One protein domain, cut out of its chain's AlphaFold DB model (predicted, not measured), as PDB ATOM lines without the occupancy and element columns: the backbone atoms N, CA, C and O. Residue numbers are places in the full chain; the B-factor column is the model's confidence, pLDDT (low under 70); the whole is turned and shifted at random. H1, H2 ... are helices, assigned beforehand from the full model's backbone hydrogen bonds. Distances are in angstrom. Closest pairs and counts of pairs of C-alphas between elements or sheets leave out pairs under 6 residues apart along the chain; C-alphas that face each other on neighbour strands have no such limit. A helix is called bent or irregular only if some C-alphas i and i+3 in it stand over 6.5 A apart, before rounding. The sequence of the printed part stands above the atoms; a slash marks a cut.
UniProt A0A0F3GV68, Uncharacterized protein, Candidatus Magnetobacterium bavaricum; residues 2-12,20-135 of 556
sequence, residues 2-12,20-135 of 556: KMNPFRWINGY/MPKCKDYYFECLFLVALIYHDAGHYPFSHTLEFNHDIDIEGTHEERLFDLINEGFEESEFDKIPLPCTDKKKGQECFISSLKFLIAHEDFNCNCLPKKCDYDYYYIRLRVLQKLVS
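This is residues 2 to 12 and 20 to 135 of the 556 residues of an uncharacterized protein of Candidatus Magnetobacterium bavaricum (UniProt A0A0F3GV68). Three helices, H2, H6 and H7, form the core as a crossed triangle in which each touches the other two and all run the same way. H4 lies loosely alongside H6 in the opposite direction, the short H3 and the loops around it make one end of the long axis, and H1 lies at the side, near H2 and touching no helix. The printed part has 127 residues, with seven named helices, H1 to H7 in order, and no named strand; the class is all helix. It is compact, with a radius of gyration of the C-alphas of 15.5 A, yet elongated, spanning 53 by 31 by 25 A.

H1, residues 5 to 11, begins with C-alpha 5 at (26.870, -17.900, -13.722) and is 13.3 A long; it is irregular, with C-alphas 5 and 8 being 7.2 A apart. After the cut comes H2, residues 26 to 38, 17.7 A long. H3, residues 48 to 51, is 4.8 A long. H4, residues 62 to 73, is 15.5 A long, and H5, residues 76 to 79, is 5.5 A long. H6, residues 89 to 104, is the longest helix at 22.2 A and begins with C-alpha 89 at (29.874, -34.433, -24.345). H7, residues 120 to 134, is 20.8 A long and ends with C-alpha 134 at (9.527, -20.309, -18.549).

H6 touches H7 with residues 99 to 104 alone, at a steep tilt of 46 degrees, the same way; the closest C-alphas, of Leu 103 and Gln 131, are 4.6 A apart. H2 touches H6 with residues 31 to 35 alone, at a steep tilt of 53 degrees, the same way; the closest C-alphas, of Ala 35 and Leu 100, are 6.1 A apart. H2 also touches H7, at a tilt of 37 degrees that is only just steep; the closest C-alphas, of Leu 36 and Val 134, are 6.1 A apart. H4 and H6 are close but not clearly touching, at a shallow tilt of 17 degrees, opposite ways; their closest C-alphas, of Glu 63 and Ile 104, are 6.3 A apart. H5 is close to H6 but not clearly touching, with the C-alphas of Phe 79 and Gln 93, the closest, 7.3 A apart. H1 and H2 are near each other, with 6 pairs of C-alphas within 10 A. H3 and H4 are only just apart, at 8.0 A. Every O i to N i+4 pair is within hydrogen-bond range in H2, H4 and H6, against 10 of 11 in H7 and 0 of 3 in H1, where 1 of 4 O i to N i+3 pairs is; H3 and H5 are too short for an O i to N i+4 pair.

The two C-alphas farthest apart, of Met 20 and Asp 55, are 53.4 A apart. Residues 13 to 19 are not printed, and C-alphas 12 and 20 are 19.7 A apart across this cut. Of the links that are printed whole, H6 to H7, residues 105 to 119, is long and H4 to H5 is tight. The mean pLDDT of the printed part is 72.8; 35 residues are under 70, among them residues 2 to 12, 20 to 25 and 73 to 80.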
ATOM      1  N   LYS A   2      33.639 -10.728 -17.145       23.47
ATOM      2  CA  LYS A   2      33.127 -12.105 -17.339       23.47
ATOM      3  C   LYS A   2      32.335 -12.539 -16.094       23.47
ATOM      4  O   LYS A   2      32.936 -12.845 -15.065       23.47
ATOM      5  N   MET A   3      31.004 -12.516 -16.168       23.55
ATOM      6  CA  MET A   3      30.140 -13.086 -15.132       23.55
ATOM      7  C   MET A   3      30.265 -14.609 -15.171       23.55
ATOM      8  O   MET A   3      30.154 -15.211 -16.230       23.55
ATOM      9  N   ASN A   4      30.516 -15.226 -14.016       35.00
ATOM     10  CA  ASN A   4      30.543 -16.679 -13.862       35.00
ATOM     11  C   ASN A   4      29.179 -17.118 -13.296       35.00
ATOM     12  O   ASN A   4      28.962 -16.949 -12.088       35.00
ATOM     13  N   PRO A   5      28.257 -17.643 -14.126       33.28
ATOM     14  CA  PRO A   5      26.870 -17.900 -13.722       33.28
ATOM     15  C   PRO A   5      26.759 -19.023 -12.675       33.28
ATOM     16  O   PRO A   5      25.809 -19.074 -11.897       33.28
ATOM     17  N   PHE A   6      27.776 -19.883 -12.561       36.91
ATOM     18  CA  PHE A   6      27.765 -21.068 -11.697       36.91
ATOM     19  C   PHE A   6      28.100 -20.796 -10.222       36.91
ATOM     20  O   PHE A   6      28.120 -21.725  -9.409       36.91
ATOM     21  N   ARG A   7      28.354 -19.538  -9.828       35.41
ATOM     22  CA  ARG A   7      28.731 -19.203  -8.439       35.41
ATOM     23  C   ARG A   7      27.650 -19.585  -7.415       35.41
ATOM     24  O   ARG A   7      28.002 -19.950  -6.296       35.41
ATOM     25  N   TRP A   8      26.377 -19.560  -7.809       34.47
ATOM     26  CA  TRP A   8      25.225 -19.866  -6.948       34.47
ATOM     27  C   TRP A   8      24.849 -21.358  -6.898       34.47
ATOM     28  O   TRP A   8      24.192 -21.792  -5.958       34.47
ATOM     29  N   ILE A   9      25.320 -22.168  -7.851       34.53
ATOM     30  CA  ILE A   9      24.947 -23.592  -7.988       34.53
ATOM     31  C   ILE A   9      25.704 -24.503  -6.994       34.53
ATOM     32  O   ILE A   9      25.280 -25.617  -6.702       34.53
ATOM     33  N   ASN A  10      26.791 -24.025  -6.376       34.47
ATOM     34  CA  ASN A  10      27.606 -24.826  -5.448       34.47
ATOM     35  C   ASN A  10      26.933 -25.186  -4.100       34.47
ATOM     36  O   ASN A  10      27.555 -25.890  -3.306       34.47
ATOM     37  N   GLY A  11      25.703 -24.734  -3.829       33.59
ATOM     38  CA  GLY A  11      25.005 -24.965  -2.554       33.59
ATOM     39  C   GLY A  11      24.351 -26.344  -2.370       33.59
ATOM     40  O   GLY A  11      24.086 -26.727  -1.235       33.59
ATOM     41  N   TYR A  12      24.110 -27.104  -3.446       32.81
ATOM     42  CA  TYR A  12      23.275 -28.323  -3.427       32.81
ATOM     43  C   TYR A  12      24.045 -29.608  -3.787       32.81
ATOM     44  O   TYR A  12      23.584 -30.441  -4.562       32.81
ATOM     45  N   MET A  20      23.063 -45.359 -15.054       45.41
ATOM     46  CA  MET A  20      23.234 -43.928 -15.426       45.41
ATOM     47  C   MET A  20      22.148 -43.027 -14.751       45.41
ATOM     48  O   MET A  20      21.479 -42.224 -15.404       45.41
ATOM     49  N   PRO A  21      21.814 -43.176 -13.464       35.94
ATOM     50  CA  PRO A  21      20.453 -43.120 -12.982       35.94
ATOM     51  C   PRO A  21      20.289 -41.889 -12.094       35.94
ATOM     52  O   PRO A  21      19.813 -42.003 -10.966       35.94
ATOM     53  N   LYS A  22      20.783 -40.733 -12.557       37.50
ATOM     54  CA  LYS A  22      20.792 -39.503 -11.751       37.50
ATOM     55  C   LYS A  22      20.657 -38.169 -12.473       37.50
ATOM     56  O   LYS A  22      20.448 -37.170 -11.799       37.50
ATOM     57  N   CYS A  23      20.536 -38.149 -13.798       42.72
ATOM     58  CA  CYS A  23      19.900 -37.015 -14.488       42.72
ATOM     59  C   CYS A  23      18.369 -36.993 -14.272       42.72
ATOM     60  O   CYS A  23      17.628 -36.593 -15.164       42.72
ATOM     61  N   LYS A  24      17.868 -37.503 -13.132       50.41
ATOM     62  CA  LYS A  24      16.440 -37.804 -12.978       50.41
ATOM     63  C   LYS A  24      15.591 -36.567 -12.727       50.41
ATOM     64  O   LYS A  24      14.482 -36.540 -13.240       50.41
ATOM     65  N   ASP A  25      16.150 -35.559 -12.056       56.72
ATOM     66  CA  ASP A  25      15.556 -34.222 -11.939       56.72
ATOM     67  C   ASP A  25      16.616 -33.121 -12.109       56.72
ATOM     68  O   ASP A  25      16.406 -32.234 -12.926       56.72
ATOM     69  N   TYR A  26      17.807 -33.258 -11.504       71.38
ATOM     70  CA  TYR A  26      18.889 -32.251 -11.555       71.38
ATOM     71  C   TYR A  26      19.275 -31.751 -12.964       71.38
ATOM     72  O   TYR A  26      19.593 -30.580 -13.129       71.38
ATOM     73  N   TYR A  27      19.218 -32.594 -14.005       80.25
ATOM     74  CA  TYR A  27      19.442 -32.127 -15.384       80.25
ATOM     75  C   TYR A  27      18.371 -31.124 -15.832       80.25
ATOM     76  O   TYR A  27      18.691 -30.033 -16.291       80.25
ATOM     77  N   PHE A  28      17.102 -31.502 -15.675       79.62
ATOM     78  CA  PHE A  28      15.955 -30.681 -16.051       79.62
ATOM     79  C   PHE A  28      15.808 -29.460 -15.137       79.62
ATOM     80  O   PHE A  28      15.405 -28.405 -15.606       79.62
ATOM     81  N   GLU A  29      16.191 -29.579 -13.867       80.31
ATOM     82  CA  GLU A  29      16.286 -28.478 -12.907       80.31
ATOM     83  C   GLU A  29      17.375 -27.477 -13.313       80.31
ATOM     84  O   GLU A  29      17.090 -26.289 -13.426       80.31
ATOM     85  N   CYS A  30      18.597 -27.926 -13.627       83.44
ATOM     86  CA  CYS A  30      19.641 -27.049 -14.158       83.44
ATOM     87  C   CYS A  30      19.236 -26.411 -15.490       83.44
ATOM     88  O   CYS A  30      19.443 -25.217 -15.667       83.44
ATOM     89  N   LEU A  31      18.644 -27.175 -16.411       87.31
ATOM     90  CA  LEU A  31      18.130 -26.665 -17.682       87.31
ATOM     91  C   LEU A  31      17.061 -25.581 -17.462       87.31
ATOM     92  O   LEU A  31      17.123 -24.531 -18.093       87.31
ATOM     93  N   PHE A  32      16.118 -25.811 -16.546       86.25
ATOM     94  CA  PHE A  32      15.061 -24.866 -16.187       86.25
ATOM     95  C   PHE A  32      15.615 -23.600 -15.530       86.25
ATOM     96  O   PHE A  32      15.274 -22.498 -15.941       86.25
ATOM     97  N   LEU A  33      16.515 -23.741 -14.553       85.88
ATOM     98  CA  LEU A  33      17.157 -22.610 -13.882       85.88
ATOM     99  C   LEU A  33      18.038 -21.801 -14.840       85.88
ATOM    100  O   LEU A  33      18.030 -20.577 -14.775       85.88
ATOM    101  N   VAL A  34      18.765 -22.455 -15.753       86.38
ATOM    102  CA  VAL A  34      19.512 -21.760 -16.812       86.38
ATOM    103  C   VAL A  34      18.546 -21.036 -17.746       86.38
ATOM    104  O   VAL A  34      18.776 -19.864 -18.015       86.38
ATOM    105  N   ALA A  35      17.442 -21.659 -18.169       89.50
ATOM    106  CA  ALA A  35      16.441 -20.992 -18.999       89.50
ATOM    107  C   ALA A  35      15.854 -19.740 -18.318       89.50
ATOM    108  O   ALA A  35      15.852 -18.670 -18.917       89.50
ATOM    109  N   LEU A  36      15.460 -19.838 -17.044       87.25
ATOM    110  CA  LEU A  36      14.968 -18.698 -16.261       87.25
ATOM    111  C   LEU A  36      16.026 -17.603 -16.054       87.25
ATOM    112  O   LEU A  36      15.684 -16.429 -16.060       87.25
ATOM    113  N   ILE A  37      17.303 -17.947 -15.875       87.06
ATOM    114  CA  ILE A  37      18.372 -16.948 -15.698       87.06
ATOM    115  C   ILE A  37      18.722 -16.246 -17.019       87.06
ATOM    116  O   ILE A  37      19.131 -15.087 -16.994       87.06
ATOM    117  N   TYR A  38      18.588 -16.937 -18.154       85.75
ATOM    118  CA  TYR A  38      19.088 -16.464 -19.446       85.75
ATOM    119  C   TYR A  38      18.028 -15.954 -20.426       85.75
ATOM    120  O   TYR A  38      18.441 -15.348 -21.407       85.75
ATOM    121  N   HIS A  39      16.723 -16.154 -20.196       87.31
ATOM    122  CA  HIS A  39      15.664 -15.772 -21.151       87.31
ATOM    123  C   HIS A  39      15.821 -14.345 -21.720       87.31
ATOM    124  O   HIS A  39      15.866 -14.173 -22.935       87.31
ATOM    125  N   ASP A  40      16.050 -13.368 -20.842       88.88
ATOM    126  CA  ASP A  40      16.231 -11.948 -21.172       88.88
ATOM    127  C   ASP A  40      17.683 -11.540 -21.497       88.88
ATOM    128  O   ASP A  40      17.963 -10.383 -21.815       88.88
ATOM    129  N   ALA A  41      18.657 -12.454 -21.421       86.75
ATOM    130  CA  ALA A  41      20.078 -12.101 -21.525       86.75
ATOM    131  C   ALA A  41      20.541 -11.734 -22.952       86.75
ATOM    132  O   ALA A  41      21.679 -11.296 -23.119       86.75
ATOM    133  N   GLY A  42      19.677 -11.897 -23.960       86.31
ATOM    134  CA  GLY A  42      19.879 -11.396 -25.323       86.31
ATOM    135  C   GLY A  42      19.238 -10.028 -25.603       86.31
ATOM    136  O   GLY A  42      19.149  -9.632 -26.765       86.31
ATOM    137  N   HIS A  43      18.745  -9.318 -24.581       88.25
ATOM    138  CA  HIS A  43      18.162  -7.986 -24.753       88.25
ATOM    139  C   HIS A  43      19.175  -6.943 -25.235       88.25
ATOM    140  O   HIS A  43      20.327  -6.894 -24.802       88.25
ATOM    141  N   TYR A  44      18.694  -6.036 -26.084       88.88
ATOM    142  CA  TYR A  44      19.410  -4.808 -26.429       88.88
ATOM    143  C   TYR A  44      19.402  -3.804 -25.259       88.88
ATOM    144  O   TYR A  44      18.556  -3.909 -24.369       88.88
ATOM    145  N   PRO A  45      20.277  -2.776 -25.258       90.62
ATOM    146  CA  PRO A  45      20.155  -1.651 -24.331       90.62
ATOM    147  C   PRO A  45      18.751  -1.028 -24.368       90.62
ATOM    148  O   PRO A  45      18.195  -0.810 -25.446       90.62
ATOM    149  N   PHE A  46      18.185  -0.724 -23.199       89.88
ATOM    150  CA  PHE A  46      16.775  -0.333 -23.009       89.88
ATOM    151  C   PHE A  46      15.729  -1.380 -23.468       89.88
ATOM    152  O   PHE A  46      14.549  -1.048 -23.652       89.88
ATOM    153  N   SER A  47      16.153  -2.639 -23.627       89.06
ATOM    154  CA  SER A  47      15.350  -3.827 -23.943       89.06
ATOM    155  C   SER A  47      14.381  -3.586 -25.112       89.06
ATOM    156  O   SER A  47      14.763  -3.123 -26.191       89.06
ATOM    157  N   HIS A  48      13.091  -3.836 -24.884       81.06
ATOM    158  CA  HIS A  48      12.010  -3.638 -25.843       81.06
ATOM    159  C   HIS A  48      11.944  -2.240 -26.476       81.06
ATOM    160  O   HIS A  48      11.436  -2.122 -27.591       81.06
ATOM    161  N   THR A  49      12.447  -1.192 -25.813       83.12
ATOM    162  CA  THR A  49      12.458   0.164 -26.386       83.12
ATOM    163  C   THR A  49      13.198   0.165 -27.716       83.12
ATOM    164  O   THR A  49      12.657   0.614 -28.726       83.12
ATOM    165  N   LEU A  50      14.414  -0.385 -27.720       82.56
ATOM    166  CA  LEU A  50      15.274  -0.420 -28.891       82.56
ATOM    167  C   LEU A  50      14.828  -1.517 -29.869       82.56
ATOM    168  O   LEU A  50      14.713  -1.252 -31.062       82.56
ATOM    169  N   GLU A  51      14.475  -2.710 -29.380       76.31
ATOM    170  CA  GLU A  51      14.019  -3.841 -30.214       76.31
ATOM    171  C   GLU A  51      12.812  -3.517 -31.107       76.31
ATOM    172  O   GLU A  51      12.698  -4.056 -32.214       76.31
ATOM    173  N   PHE A  52      11.914  -2.639 -30.647       69.81
ATOM    174  CA  PHE A  52      10.746  -2.184 -31.409       69.81
ATOM    175  C   PHE A  52      10.939  -0.817 -32.074       69.81
ATOM    176  O   PHE A  52       9.958  -0.188 -32.472       69.81
ATOM    177  N   ASN A  53      12.181  -0.365 -32.262       77.00
ATOM    178  CA  ASN A  53      12.467   0.769 -33.132       77.00
ATOM    179  C   ASN A  53      12.036   0.437 -34.577       77.00
ATOM    180  O   ASN A  53      12.448  -0.567 -35.150       77.00
ATOM    181  N   HIS A  54      11.167   1.264 -35.162       69.06
ATOM    182  CA  HIS A  54      10.618   1.041 -36.507       69.06
ATOM    183  C   HIS A  54      11.453   1.690 -37.625       69.06
ATOM    184  O   HIS A  54      11.218   1.426 -38.808       69.06
ATOM    185  N   ASP A  55      12.425   2.542 -37.289       72.44
ATOM    186  CA  ASP A  55      13.207   3.316 -38.261       72.44
ATOM    187  C   ASP A  55      14.572   2.696 -38.600       72.44
ATOM    188  O   ASP A  55      15.162   3.067 -39.619       72.44
ATOM    189  N   ILE A  56      15.053   1.766 -37.777       73.69
ATOM    190  CA  ILE A  56      16.200   0.881 -38.031       73.69
ATOM    191  C   ILE A  56      15.713  -0.563 -37.917       73.69
ATOM    192  O   ILE A  56      14.802  -0.835 -37.141       73.69
ATOM    193  N   ASP A  57      16.272  -1.475 -38.707       68.00
ATOM    194  CA  ASP A  57      15.902  -2.886 -38.615       68.00
ATOM    195  C   ASP A  57      16.863  -3.604 -37.670       68.00
ATOM    196  O   ASP A  57      18.067  -3.651 -37.919       68.00
ATOM    197  N   ILE A  58      16.340  -4.103 -36.552       71.12
ATOM    198  CA  ILE A  58      17.130  -4.847 -35.572       71.12
ATOM    199  C   ILE A  58      16.951  -6.330 -35.850       71.12
ATOM    200  O   ILE A  58      15.909  -6.916 -35.544       71.12
ATOM    201  N   GLU A  59      17.982  -6.923 -36.449       63.94
ATOM    202  CA  GLU A  59      18.027  -8.358 -36.697       63.94
ATOM    203  C   GLU A  59      18.037  -9.148 -35.385       63.94
ATOM    204  O   GLU A  59      18.813  -8.837 -34.480       63.94
ATOM    205  N   GLY A  60      17.234 -10.211 -35.325       63.53
ATOM    206  CA  GLY A  60      17.128 -11.086 -34.160       63.53
ATOM    207  C   GLY A  60      16.120 -10.579 -33.128       63.53
ATOM    208  O   GLY A  60      16.106  -9.396 -32.775       63.53
ATOM    209  N   THR A  61      15.240 -11.446 -32.632       72.62
ATOM    210  CA  THR A  61      14.611 -11.230 -31.318       72.62
ATOM    211  C   THR A  61      15.659 -11.384 -30.203       72.62
ATOM    212  O   THR A  61      16.761 -11.868 -30.461       72.62
ATOM    213  N   HIS A  62      15.363 -10.975 -28.965       81.00
ATOM    214  CA  HIS A  62      16.311 -11.185 -27.861       81.00
ATOM    215  C   HIS A  62      16.496 -12.680 -27.560       81.00
ATOM    216  O   HIS A  62      17.603 -13.098 -27.229       81.00
ATOM    217  N   GLU A  63      15.464 -13.506 -27.765       80.25
ATOM    218  CA  GLU A  63      15.586 -14.961 -27.679       80.25
ATOM    219  C   GLU A  63      16.513 -15.506 -28.784       80.25
ATOM    220  O   GLU A  63      17.383 -16.324 -28.500       80.25
ATOM    221  N   GLU A  64      16.404 -15.021 -30.028       77.62
ATOM    222  CA  GLU A  64      17.314 -15.395 -31.125       77.62
ATOM    223  C   GLU A  64      18.767 -14.956 -30.820       77.62
ATOM    224  O   GLU A  64      19.692 -15.769 -30.908       77.62
ATOM    225  N   ARG A  65      18.971 -13.713 -30.356       80.19
ATOM    226  CA  ARG A  65      20.295 -13.158 -30.001       80.19
ATOM    227  C   ARG A  65      20.945 -13.816 -28.787       80.19
ATOM    228  O   ARG A  65      22.173 -13.915 -28.727       80.19
ATOM    229  N   LEU A  66      20.149 -14.317 -27.844       82.88
ATOM    230  CA  LEU A  66      20.641 -15.173 -26.770       82.88
ATOM    231  C   LEU A  66      21.322 -16.425 -27.340       82.88
ATOM    232  O   LEU A  66      22.374 -16.824 -26.840       82.88
ATOM    233  N   PHE A  67      20.764 -17.048 -28.383       78.50
ATOM    234  CA  PHE A  67      21.369 -18.246 -28.968       78.50
ATOM    235  C   PHE A  67      22.617 -17.953 -29.792       78.50
ATOM    236  O   PHE A  67      23.535 -18.771 -29.758       78.50
ATOM    237  N   ASP A  68      22.718 -16.786 -30.427       78.19
ATOM    238  CA  ASP A  68      23.984 -16.317 -31.004       78.19
ATOM    239  C   ASP A  68      25.064 -16.208 -29.912       78.19
ATOM    240  O   ASP A  68      26.121 -16.828 -30.028       78.19
ATOM    241  N   LEU A  69      24.763 -15.552 -28.780       74.56
ATOM    242  CA  LEU A  69      25.678 -15.477 -27.631       74.56
ATOM    243  C   LEU A  69      26.022 -16.848 -27.028       74.56
ATOM    244  O   LEU A  69      27.159 -17.060 -26.607       74.56
ATOM    245  N   ILE A  70      25.071 -17.786 -26.963       74.50
ATOM    246  CA  ILE A  70      25.329 -19.151 -26.477       74.50
ATOM    247  C   ILE A  70      26.296 -19.878 -27.423       74.50
ATOM    248  O   ILE A  70      27.243 -20.512 -26.958       74.50
ATOM    249  N   ASN A  71      26.091 -19.753 -28.738       72.56
ATOM    250  CA  ASN A  71      26.921 -20.394 -29.759       72.56
ATOM    251  C   ASN A  71      28.329 -19.777 -29.859       72.56
ATOM    252  O   ASN A  71      29.292 -20.506 -30.092       72.56
ATOM    253  N   GLU A  72      28.467 -18.462 -29.671       70.38
ATOM    254  CA  GLU A  72      29.758 -17.759 -29.674       70.38
ATOM    255  C   GLU A  72      30.516 -17.869 -28.338       70.38
ATOM    256  O   GLU A  72      31.748 -17.867 -28.316       70.38
ATOM    257  N   GLY A  73      29.788 -17.913 -27.216       55.72
ATOM    258  CA  GLY A  73      30.323 -17.619 -25.884       55.72
ATOM    259  C   GLY A  73      30.494 -18.803 -24.932       55.72
ATOM    260  O   GLY A  73      31.229 -18.669 -23.950       55.72
ATOM    261  N   PHE A  74      29.868 -19.960 -25.182       63.22
ATOM    262  CA  PHE A  74      30.065 -21.143 -24.334       63.22
ATOM    263  C   PHE A  74      31.416 -21.813 -24.630       63.22
ATOM    264  O   PHE A  74      31.514 -22.782 -25.384       63.22
ATOM    265  N   GLU A  75      32.472 -21.323 -23.976       61.19
ATOM    266  CA  GLU A  75      33.747 -22.039 -23.873       61.19
ATOM    267  C   GLU A  75      33.500 -23.469 -23.342       61.19
ATOM    268  O   GLU A  75      32.718 -23.656 -22.409       61.19
ATOM    269  N   GLU A  76      34.198 -24.490 -23.863       61.00
ATOM    270  CA  GLU A  76      34.001 -25.897 -23.439       61.00
ATOM    271  C   GLU A  76      34.083 -26.087 -21.906       61.00
ATOM    272  O   GLU A  76      33.385 -26.927 -21.336       61.00
ATOM    273  N   SER A  77      34.884 -25.251 -21.233       60.62
ATOM    274  CA  SER A  77      35.064 -25.240 -19.773       60.62
ATOM    275  C   SER A  77      33.832 -24.795 -18.964       60.62
ATOM    276  O   SER A  77      33.776 -25.005 -17.749       60.62
ATOM    277  N   GLU A  78      32.839 -24.174 -19.604       64.88
ATOM    278  CA  GLU A  78      31.557 -23.808 -18.995       64.88
ATOM    279  C   GLU A  78      30.620 -25.021 -18.962       64.88
ATOM    280  O   GLU A  78      30.045 -25.325 -17.917       64.88
ATOM    281  N   PHE A  79      30.553 -25.782 -20.062       64.75
ATOM    282  CA  PHE A  79      29.776 -27.024 -20.147       64.75
ATOM    283  C   PHE A  79      30.248 -28.103 -19.168       64.75
ATOM    284  O   PHE A  79      29.424 -28.872 -18.684       64.75
ATOM    285  N   ASP A  80      31.532 -28.123 -18.801       66.25
ATOM    286  CA  ASP A  80      32.067 -29.024 -17.767       66.25
ATOM    287  C   ASP A  80      31.448 -28.815 -16.368       66.25
ATOM    288  O   ASP A  80      31.607 -29.662 -15.485       66.25
ATOM    289  N   LYS A  81      30.727 -27.706 -16.148       70.81
ATOM    290  CA  LYS A  81      29.997 -27.400 -14.905       70.81
ATOM    291  C   LYS A  81      28.506 -27.757 -14.989       70.81
ATOM    292  O   LYS A  81      27.827 -27.736 -13.962       70.81
ATOM    293  N   ILE A  82      27.993 -28.055 -16.185       71.88
ATOM    294  CA  ILE A  82      26.574 -28.304 -16.464       71.88
ATOM    295  C   ILE A  82      26.341 -29.823 -16.522       71.88
ATOM    296  O   ILE A  82      27.099 -30.529 -17.191       71.88
ATOM    297  N   PRO A  83      25.301 -30.377 -15.869       76.44
ATOM    298  CA  PRO A  83      24.906 -31.754 -16.134       76.44
ATOM    299  C   PRO A  83      24.476 -31.884 -17.602       76.44
ATOM    300  O   PRO A  83      23.611 -31.149 -18.067       76.44
ATOM    301  N   LEU A  84      25.057 -32.828 -18.339       78.06
ATOM    302  CA  LEU A  84      24.648 -33.132 -19.711       78.06
ATOM    303  C   LEU A  84      23.696 -34.342 -19.731       78.06
ATOM    304  O   LEU A  84      23.845 -35.245 -18.903       78.06
ATOM    305  N   PRO A  85      22.753 -34.426 -20.690       74.00
ATOM    306  CA  PRO A  85      21.778 -35.517 -20.749       74.00
ATOM    307  C   PRO A  85      22.410 -36.868 -21.140       74.00
ATOM    308  O   PRO A  85      21.747 -37.906 -21.081       74.00
ATOM    309  N   CYS A  86      23.689 -36.891 -21.535       73.75
ATOM    310  CA  CYS A  86      24.461 -38.117 -21.722       73.75
ATOM    311  C   CYS A  86      25.974 -37.922 -21.550       73.75
ATOM    312  O   CYS A  86      26.472 -36.810 -21.400       73.75
ATOM    313  N   THR A  87      26.706 -39.040 -21.583       74.06
ATOM    314  CA  THR A  87      28.170 -39.105 -21.438       74.06
ATOM    315  C   THR A  87      28.944 -38.696 -22.696       74.06
ATOM    316  O   THR A  87      30.146 -38.468 -22.621       74.06
ATOM    317  N   ASP A  88      28.287 -38.640 -23.857       80.44
ATOM    318  CA  ASP A  88      28.858 -38.072 -25.081       80.44
ATOM    319  C   ASP A  88      28.756 -36.548 -24.966       80.44
ATOM    320  O   ASP A  88      27.672 -35.990 -25.134       80.44
ATOM    321  N   LYS A  89      29.868 -35.881 -24.616       79.31
ATOM    322  CA  LYS A  89      29.874 -34.433 -24.345       79.31
ATOM    323  C   LYS A  89      29.269 -33.631 -25.496       79.31
ATOM    324  O   LYS A  89      28.417 -32.787 -25.243       79.31
ATOM    325  N   LYS A  90      29.652 -33.931 -26.741       82.25
ATOM    326  CA  LYS A  90      29.208 -33.169 -27.914       82.25
ATOM    327  C   LYS A  90      27.697 -33.294 -28.112       82.25
ATOM    328  O   LYS A  90      27.006 -32.286 -28.214       82.25
ATOM    329  N   LYS A  91      27.161 -34.518 -28.079       80.31
ATOM    330  CA  LYS A  91      25.704 -34.724 -28.177       80.31
ATOM    331  C   LYS A  91      24.949 -34.169 -26.979       80.31
ATOM    332  O   LYS A  91      23.843 -33.661 -27.122       80.31
ATOM    333  N   GLY A  92      25.547 -34.250 -25.793       80.56
ATOM    334  CA  GLY A  92      25.009 -33.656 -24.579       80.56
ATOM    335  C   GLY A  92      24.860 -32.137 -24.690       80.56
ATOM    336  O   GLY A  92      23.811 -31.611 -24.328       80.56
ATOM    337  N   GLN A  93      25.869 -31.455 -25.238       83.88
ATOM    338  CA  GLN A  93      25.855 -30.016 -25.523       83.88
ATOM    339  C   GLN A  93      24.803 -29.661 -26.581       83.88
ATOM    340  O   GLN A  93      23.946 -28.823 -26.316       83.88
ATOM    341  N   GLU A  94      24.802 -30.348 -27.731       85.31
ATOM    342  CA  GLU A  94      23.792 -30.176 -28.791       85.31
ATOM    343  C   GLU A  94      22.361 -30.336 -28.240       85.31
ATOM    344  O   GLU A  94      21.467 -29.550 -28.555       85.31
ATOM    345  N   CYS A  95      22.154 -31.319 -27.360       85.75
ATOM    346  CA  CYS A  95      20.868 -31.581 -26.725       85.75
ATOM    347  C   CYS A  95      20.476 -30.530 -25.685       85.75
ATOM    348  O   CYS A  95      19.319 -30.109 -25.651       85.75
ATOM    349  N   PHE A  96      21.425 -30.049 -24.881       86.69
ATOM    350  CA  PHE A  96      21.193 -28.960 -23.935       86.69
ATOM    351  C   PHE A  96      20.835 -27.650 -24.652       86.69
ATOM    352  O   PHE A  96      19.821 -27.044 -24.317       86.69
ATOM    353  N   ILE A  97      21.587 -27.265 -25.689       86.75
ATOM    354  CA  ILE A  97      21.306 -26.067 -26.498       86.75
ATOM    355  C   ILE A  97      19.939 -26.191 -27.181       86.75
ATOM    356  O   ILE A  97      19.123 -25.279 -27.076       86.75
ATOM    357  N   SER A  98      19.637 -27.329 -27.822       88.75
ATOM    358  CA  SER A  98      18.321 -27.535 -28.446       88.75
ATOM    359  C   SER A  98      17.177 -27.531 -27.429       88.75
ATOM    360  O   SER A  98      16.069 -27.124 -27.772       88.75
ATOM    361  N   SER A  99      17.428 -27.960 -26.191       89.69
ATOM    362  CA  SER A  99      16.441 -27.893 -25.112       89.69
ATOM    363  C   SER A  99      16.232 -26.453 -24.634       89.69
ATOM    364  O   SER A  99      15.091 -26.048 -24.459       89.69
ATOM    365  N   LEU A 100      17.289 -25.646 -24.486       89.38
ATOM    366  CA  LEU A 100      17.155 -24.217 -24.166       89.38
ATOM    367  C   LEU A 100      16.412 -23.452 -25.270       89.38
ATOM    368  O   LEU A 100      15.503 -22.687 -24.958       89.38
ATOM    369  N   LYS A 101      16.736 -23.705 -26.546       88.12
ATOM    370  CA  LYS A 101      16.025 -23.154 -27.715       88.12
ATOM    371  C   LYS A 101      14.525 -23.429 -27.659       88.12
ATOM    372  O   LYS A 101      13.722 -22.521 -27.854       88.12
ATOM    373  N   PHE A 102      14.158 -24.654 -27.292       88.50
ATOM    374  CA  PHE A 102      12.767 -25.041 -27.084       88.50
ATOM    375  C   PHE A 102      12.102 -24.294 -25.911       88.50
ATOM    376  O   PHE A 102      10.953 -23.864 -26.022       88.50
ATOM    377  N   LEU A 103      12.802 -24.129 -24.781       88.44
ATOM    378  CA  LEU A 103      12.254 -23.469 -23.588       88.44
ATOM    379  C   LEU A 103      12.115 -21.948 -23.726       88.44
ATOM    380  O   LEU A 103      11.178 -21.395 -23.160       88.44
ATOM    381  N   ILE A 104      13.032 -21.283 -24.434       86.75
ATOM    382  CA  ILE A 104      13.116 -19.813 -24.486       86.75
ATOM    383  C   ILE A 104      12.567 -19.271 -25.812       86.75
ATOM    384  O   ILE A 104      11.608 -18.512 -25.801       86.75
ATOM    385  N   ALA A 105      13.123 -19.689 -26.955       78.12
ATOM    386  CA  ALA A 105      12.779 -19.143 -28.277       78.12
ATOM    387  C   ALA A 105      11.587 -19.835 -28.966       78.12
ATOM    388  O   ALA A 105      11.261 -19.510 -30.105       78.12
ATOM    389  N   HIS A 106      10.956 -20.820 -28.316       73.81
ATOM    390  CA  HIS A 106       9.901 -21.665 -28.899       73.81
ATOM    391  C   HIS A 106      10.292 -22.398 -30.202       73.81
ATOM    392  O   HIS A 106       9.417 -22.849 -30.943       73.81
ATOM    393  N   GLU A 107      11.590 -22.569 -30.471       76.88
ATOM    394  CA  GLU A 107      12.080 -23.362 -31.605       76.88
ATOM    395  C   GLU A 107      11.735 -24.852 -31.450       76.88
ATOM    396  O   GLU A 107      11.658 -25.379 -30.338       76.88
ATOM    397  N   ASP A 108      11.602 -25.567 -32.572       79.06
ATOM    398  CA  ASP A 108      11.413 -27.019 -32.566       79.06
ATOM    399  C   ASP A 108      12.603 -27.752 -31.922       79.06
ATOM    400  O   ASP A 108      13.774 -27.521 -32.235       79.06
ATOM    401  N   PHE A 109      12.303 -28.710 -31.041       83.81
ATOM    402  CA  PHE A 109      13.327 -29.528 -30.399       83.81
ATOM    403  C   PHE A 109      13.910 -30.556 -31.385       83.81
ATOM    404  O   PHE A 109      13.212 -31.450 -31.873       83.81
ATOM    405  N   ASN A 110      15.217 -30.480 -31.646       84.88
ATOM    406  CA  ASN A 110      15.920 -31.372 -32.563       84.88
ATOM    407  C   ASN A 110      16.120 -32.764 -31.944       84.88
ATOM    408  O   ASN A 110      17.162 -33.050 -31.359       84.88
ATOM    409  N   CYS A 111      15.159 -33.668 -32.130       81.12
ATOM    410  CA  CYS A 111      15.196 -35.025 -31.574       81.12
ATOM    411  C   CYS A 111      16.471 -35.838 -31.899       81.12
ATOM    412  O   CYS A 111      16.818 -36.747 -31.145       81.12
ATOM    413  N   ASN A 112      17.214 -35.505 -32.964       84.12
ATOM    414  CA  ASN A 112      18.433 -36.221 -33.369       84.12
ATOM    415  C   ASN A 112      19.615 -36.040 -32.400       84.12
ATOM    416  O   ASN A 112      20.549 -36.847 -32.424       84.12
ATOM    417  N   CYS A 113      19.588 -35.007 -31.551       82.06
ATOM    418  CA  CYS A 113      20.584 -34.822 -30.493       82.06
ATOM    419  C   CYS A 113      20.441 -35.857 -29.361       82.06
ATOM    420  O   CYS A 113      21.384 -36.067 -28.592       82.06
ATOM    421  N   LEU A 114      19.279 -36.519 -29.246       76.75
ATOM    422  CA  LEU A 114      19.016 -37.435 -28.146       76.75
ATOM    423  C   LEU A 114      19.908 -38.690 -28.207       76.75
ATOM    424  O   LEU A 114      20.186 -39.247 -29.277       76.75
ATOM    425  N   PRO A 115      20.316 -39.221 -27.044       69.81
ATOM    426  CA  PRO A 115      20.960 -40.526 -26.964       69.81
ATOM    427  C   PRO A 115      20.032 -41.629 -27.481       69.81
ATOM    428  O   PRO A 115      18.863 -41.671 -27.118       69.81
ATOM    429  N   LYS A 116      20.568 -42.623 -28.205       66.81
ATOM    430  CA  LYS A 116      19.800 -43.769 -28.761       66.81
ATOM    431  C   LYS A 116      19.015 -44.624 -27.741       66.81
ATOM    432  O   LYS A 116      18.311 -45.541 -28.146       66.81
ATOM    433  N   LYS A 117      19.202 -44.397 -26.438       66.38
ATOM    434  CA  LYS A 117      18.493 -45.069 -25.332       66.38
ATOM    435  C   LYS A 117      17.525 -44.139 -24.586       66.38
ATOM    436  O   LYS A 117      16.989 -44.540 -23.558       66.38
ATOM    437  N   CYS A 118      17.371 -42.896 -25.036       66.62
ATOM    438  CA  CYS A 118      16.434 -41.945 -24.463       66.62
ATOM    439  C   CYS A 118      15.046 -42.169 -25.068       66.62
ATOM    440  O   CYS A 118      14.915 -42.352 -26.277       66.62
ATOM    441  N   ASP A 119      14.033 -42.158 -24.212       71.31
ATOM    442  CA  ASP A 119      12.633 -42.102 -24.612       71.31
ATOM    443  C   ASP A 119      12.323 -40.662 -25.054       71.31
ATOM    444  O   ASP A 119      12.438 -39.727 -24.253       71.31
ATOM    445  N   TYR A 120      12.019 -40.482 -26.343       77.00
ATOM    446  CA  TYR A 120      11.750 -39.166 -26.924       77.00
ATOM    447  C   TYR A 120      10.486 -38.542 -26.334       77.00
ATOM    448  O   TYR A 120      10.521 -37.375 -25.951       77.00
ATOM    449  N   ASP A 121       9.406 -39.315 -26.221       69.81
ATOM    450  CA  ASP A 121       8.108 -38.815 -25.774       69.81
ATOM    451  C   ASP A 121       8.201 -38.369 -24.309       69.81
ATOM    452  O   ASP A 121       7.807 -37.254 -23.964       69.81
ATOM    453  N   TYR A 122       8.861 -39.165 -23.460       71.00
ATOM    454  CA  TYR A 122       9.133 -38.794 -22.068       71.00
ATOM    455  C   TYR A 122       9.986 -37.519 -21.937       71.00
ATOM    456  O   TYR A 122       9.713 -36.664 -21.085       71.00
ATOM    457  N   TYR A 123      11.027 -37.379 -22.765       78.00
ATOM    458  CA  TYR A 123      11.901 -36.204 -22.758       78.00
ATOM    459  C   TYR A 123      11.154 -34.949 -23.234       78.00
ATOM    460  O   TYR A 123      11.208 -33.904 -22.582       78.00
ATOM    461  N   TYR A 124      10.406 -35.069 -24.332       78.25
ATOM    462  CA  TYR A 124       9.623 -33.989 -24.922       78.25
ATOM    463  C   TYR A 124       8.501 -33.518 -23.988       78.25
ATOM    464  O   TYR A 124       8.338 -32.314 -23.794       78.25
ATOM    465  N   ILE A 125       7.792 -34.435 -23.318       72.75
ATOM    466  CA  ILE A 125       6.794 -34.094 -22.291       72.75
ATOM    467  C   ILE A 125       7.432 -33.266 -21.167       72.75
ATOM    468  O   ILE A 125       6.882 -32.231 -20.792       72.75
ATOM    469  N   ARG A 126       8.615 -33.648 -20.659       77.19
ATOM    470  CA  ARG A 126       9.326 -32.839 -19.650       77.19
ATOM    471  C   ARG A 126       9.709 -31.453 -20.173       77.19
ATOM    472  O   ARG A 126       9.544 -30.483 -19.439       77.19
ATOM    473  N   LEU A 127      10.162 -31.322 -21.422       81.88
ATOM    474  CA  LEU A 127      10.409 -30.000 -22.008       81.88
ATOM    475  C   LEU A 127       9.126 -29.161 -22.111       81.88
ATOM    476  O   LEU A 127       9.158 -27.975 -21.796       81.88
ATOM    477  N   ARG A 128       7.987 -29.762 -22.477       76.12
ATOM    478  CA  ARG A 128       6.679 -29.081 -22.539       76.12
ATOM    479  C   ARG A 128       6.193 -28.588 -21.173       76.12
ATOM    480  O   ARG A 128       5.656 -27.484 -21.105       76.12
ATOM    481  N   VAL A 129       6.417 -29.358 -20.099       75.56
ATOM    482  CA  VAL A 129       6.191 -28.920 -18.703       75.56
ATOM    483  C   VAL A 129       6.961 -27.625 -18.437       75.56
ATOM    484  O   VAL A 129       6.378 -26.623 -18.032       75.56
ATOM    485  N   LEU A 130       8.276 -27.658 -18.669       84.25
ATOM    486  CA  LEU A 130       9.176 -26.558 -18.333       84.25
ATOM    487  C   LEU A 130       8.921 -25.324 -19.204       84.25
ATOM    488  O   LEU A 130       8.916 -24.217 -18.681       84.25
ATOM    489  N   GLN A 131       8.643 -25.497 -20.499       84.69
ATOM    490  CA  GLN A 131       8.351 -24.398 -21.424       84.69
ATOM    491  C   GLN A 131       7.163 -23.568 -20.922       84.69
ATOM    492  O   GLN A 131       7.263 -22.353 -20.812       84.69
ATOM    493  N   LYS A 132       6.070 -24.216 -20.490       76.06
ATOM    494  CA  LYS A 132       4.898 -23.522 -19.925       76.06
ATOM    495  C   LYS A 132       5.177 -22.788 -18.597       76.06
ATOM    496  O   LYS A 132       4.337 -21.991 -18.188       76.06
ATOM    497  N   LEU A 133       6.315 -23.045 -17.941       81.88
ATOM    498  CA  LEU A 133       6.772 -22.362 -16.721       81.88
ATOM    499  C   LEU A 133       7.850 -21.289 -16.975       81.88
ATOM    500  O   LEU A 133       8.041 -20.437 -16.110       81.88
ATOM    501  N   VAL A 134       8.547 -21.329 -18.119       84.38
ATOM    502  CA  VAL A 134       9.527 -20.309 -18.549       84.38
ATOM    503  C   VAL A 134       8.859 -19.231 -19.407       84.38
ATOM    504  O   VAL A 134       9.037 -18.052 -19.141       84.38
ATOM    505  N   SER A 135       8.086 -19.644 -20.413       77.88
ATOM    506  CA  SER A 135       7.593 -18.830 -21.535       77.88
ATOM    507  C   SER A 135       6.121 -19.167 -21.833       77.88
ATOM    508  O   SER A 135       5.723 -19.616 -22.906       77.88
TER     509      SER A 135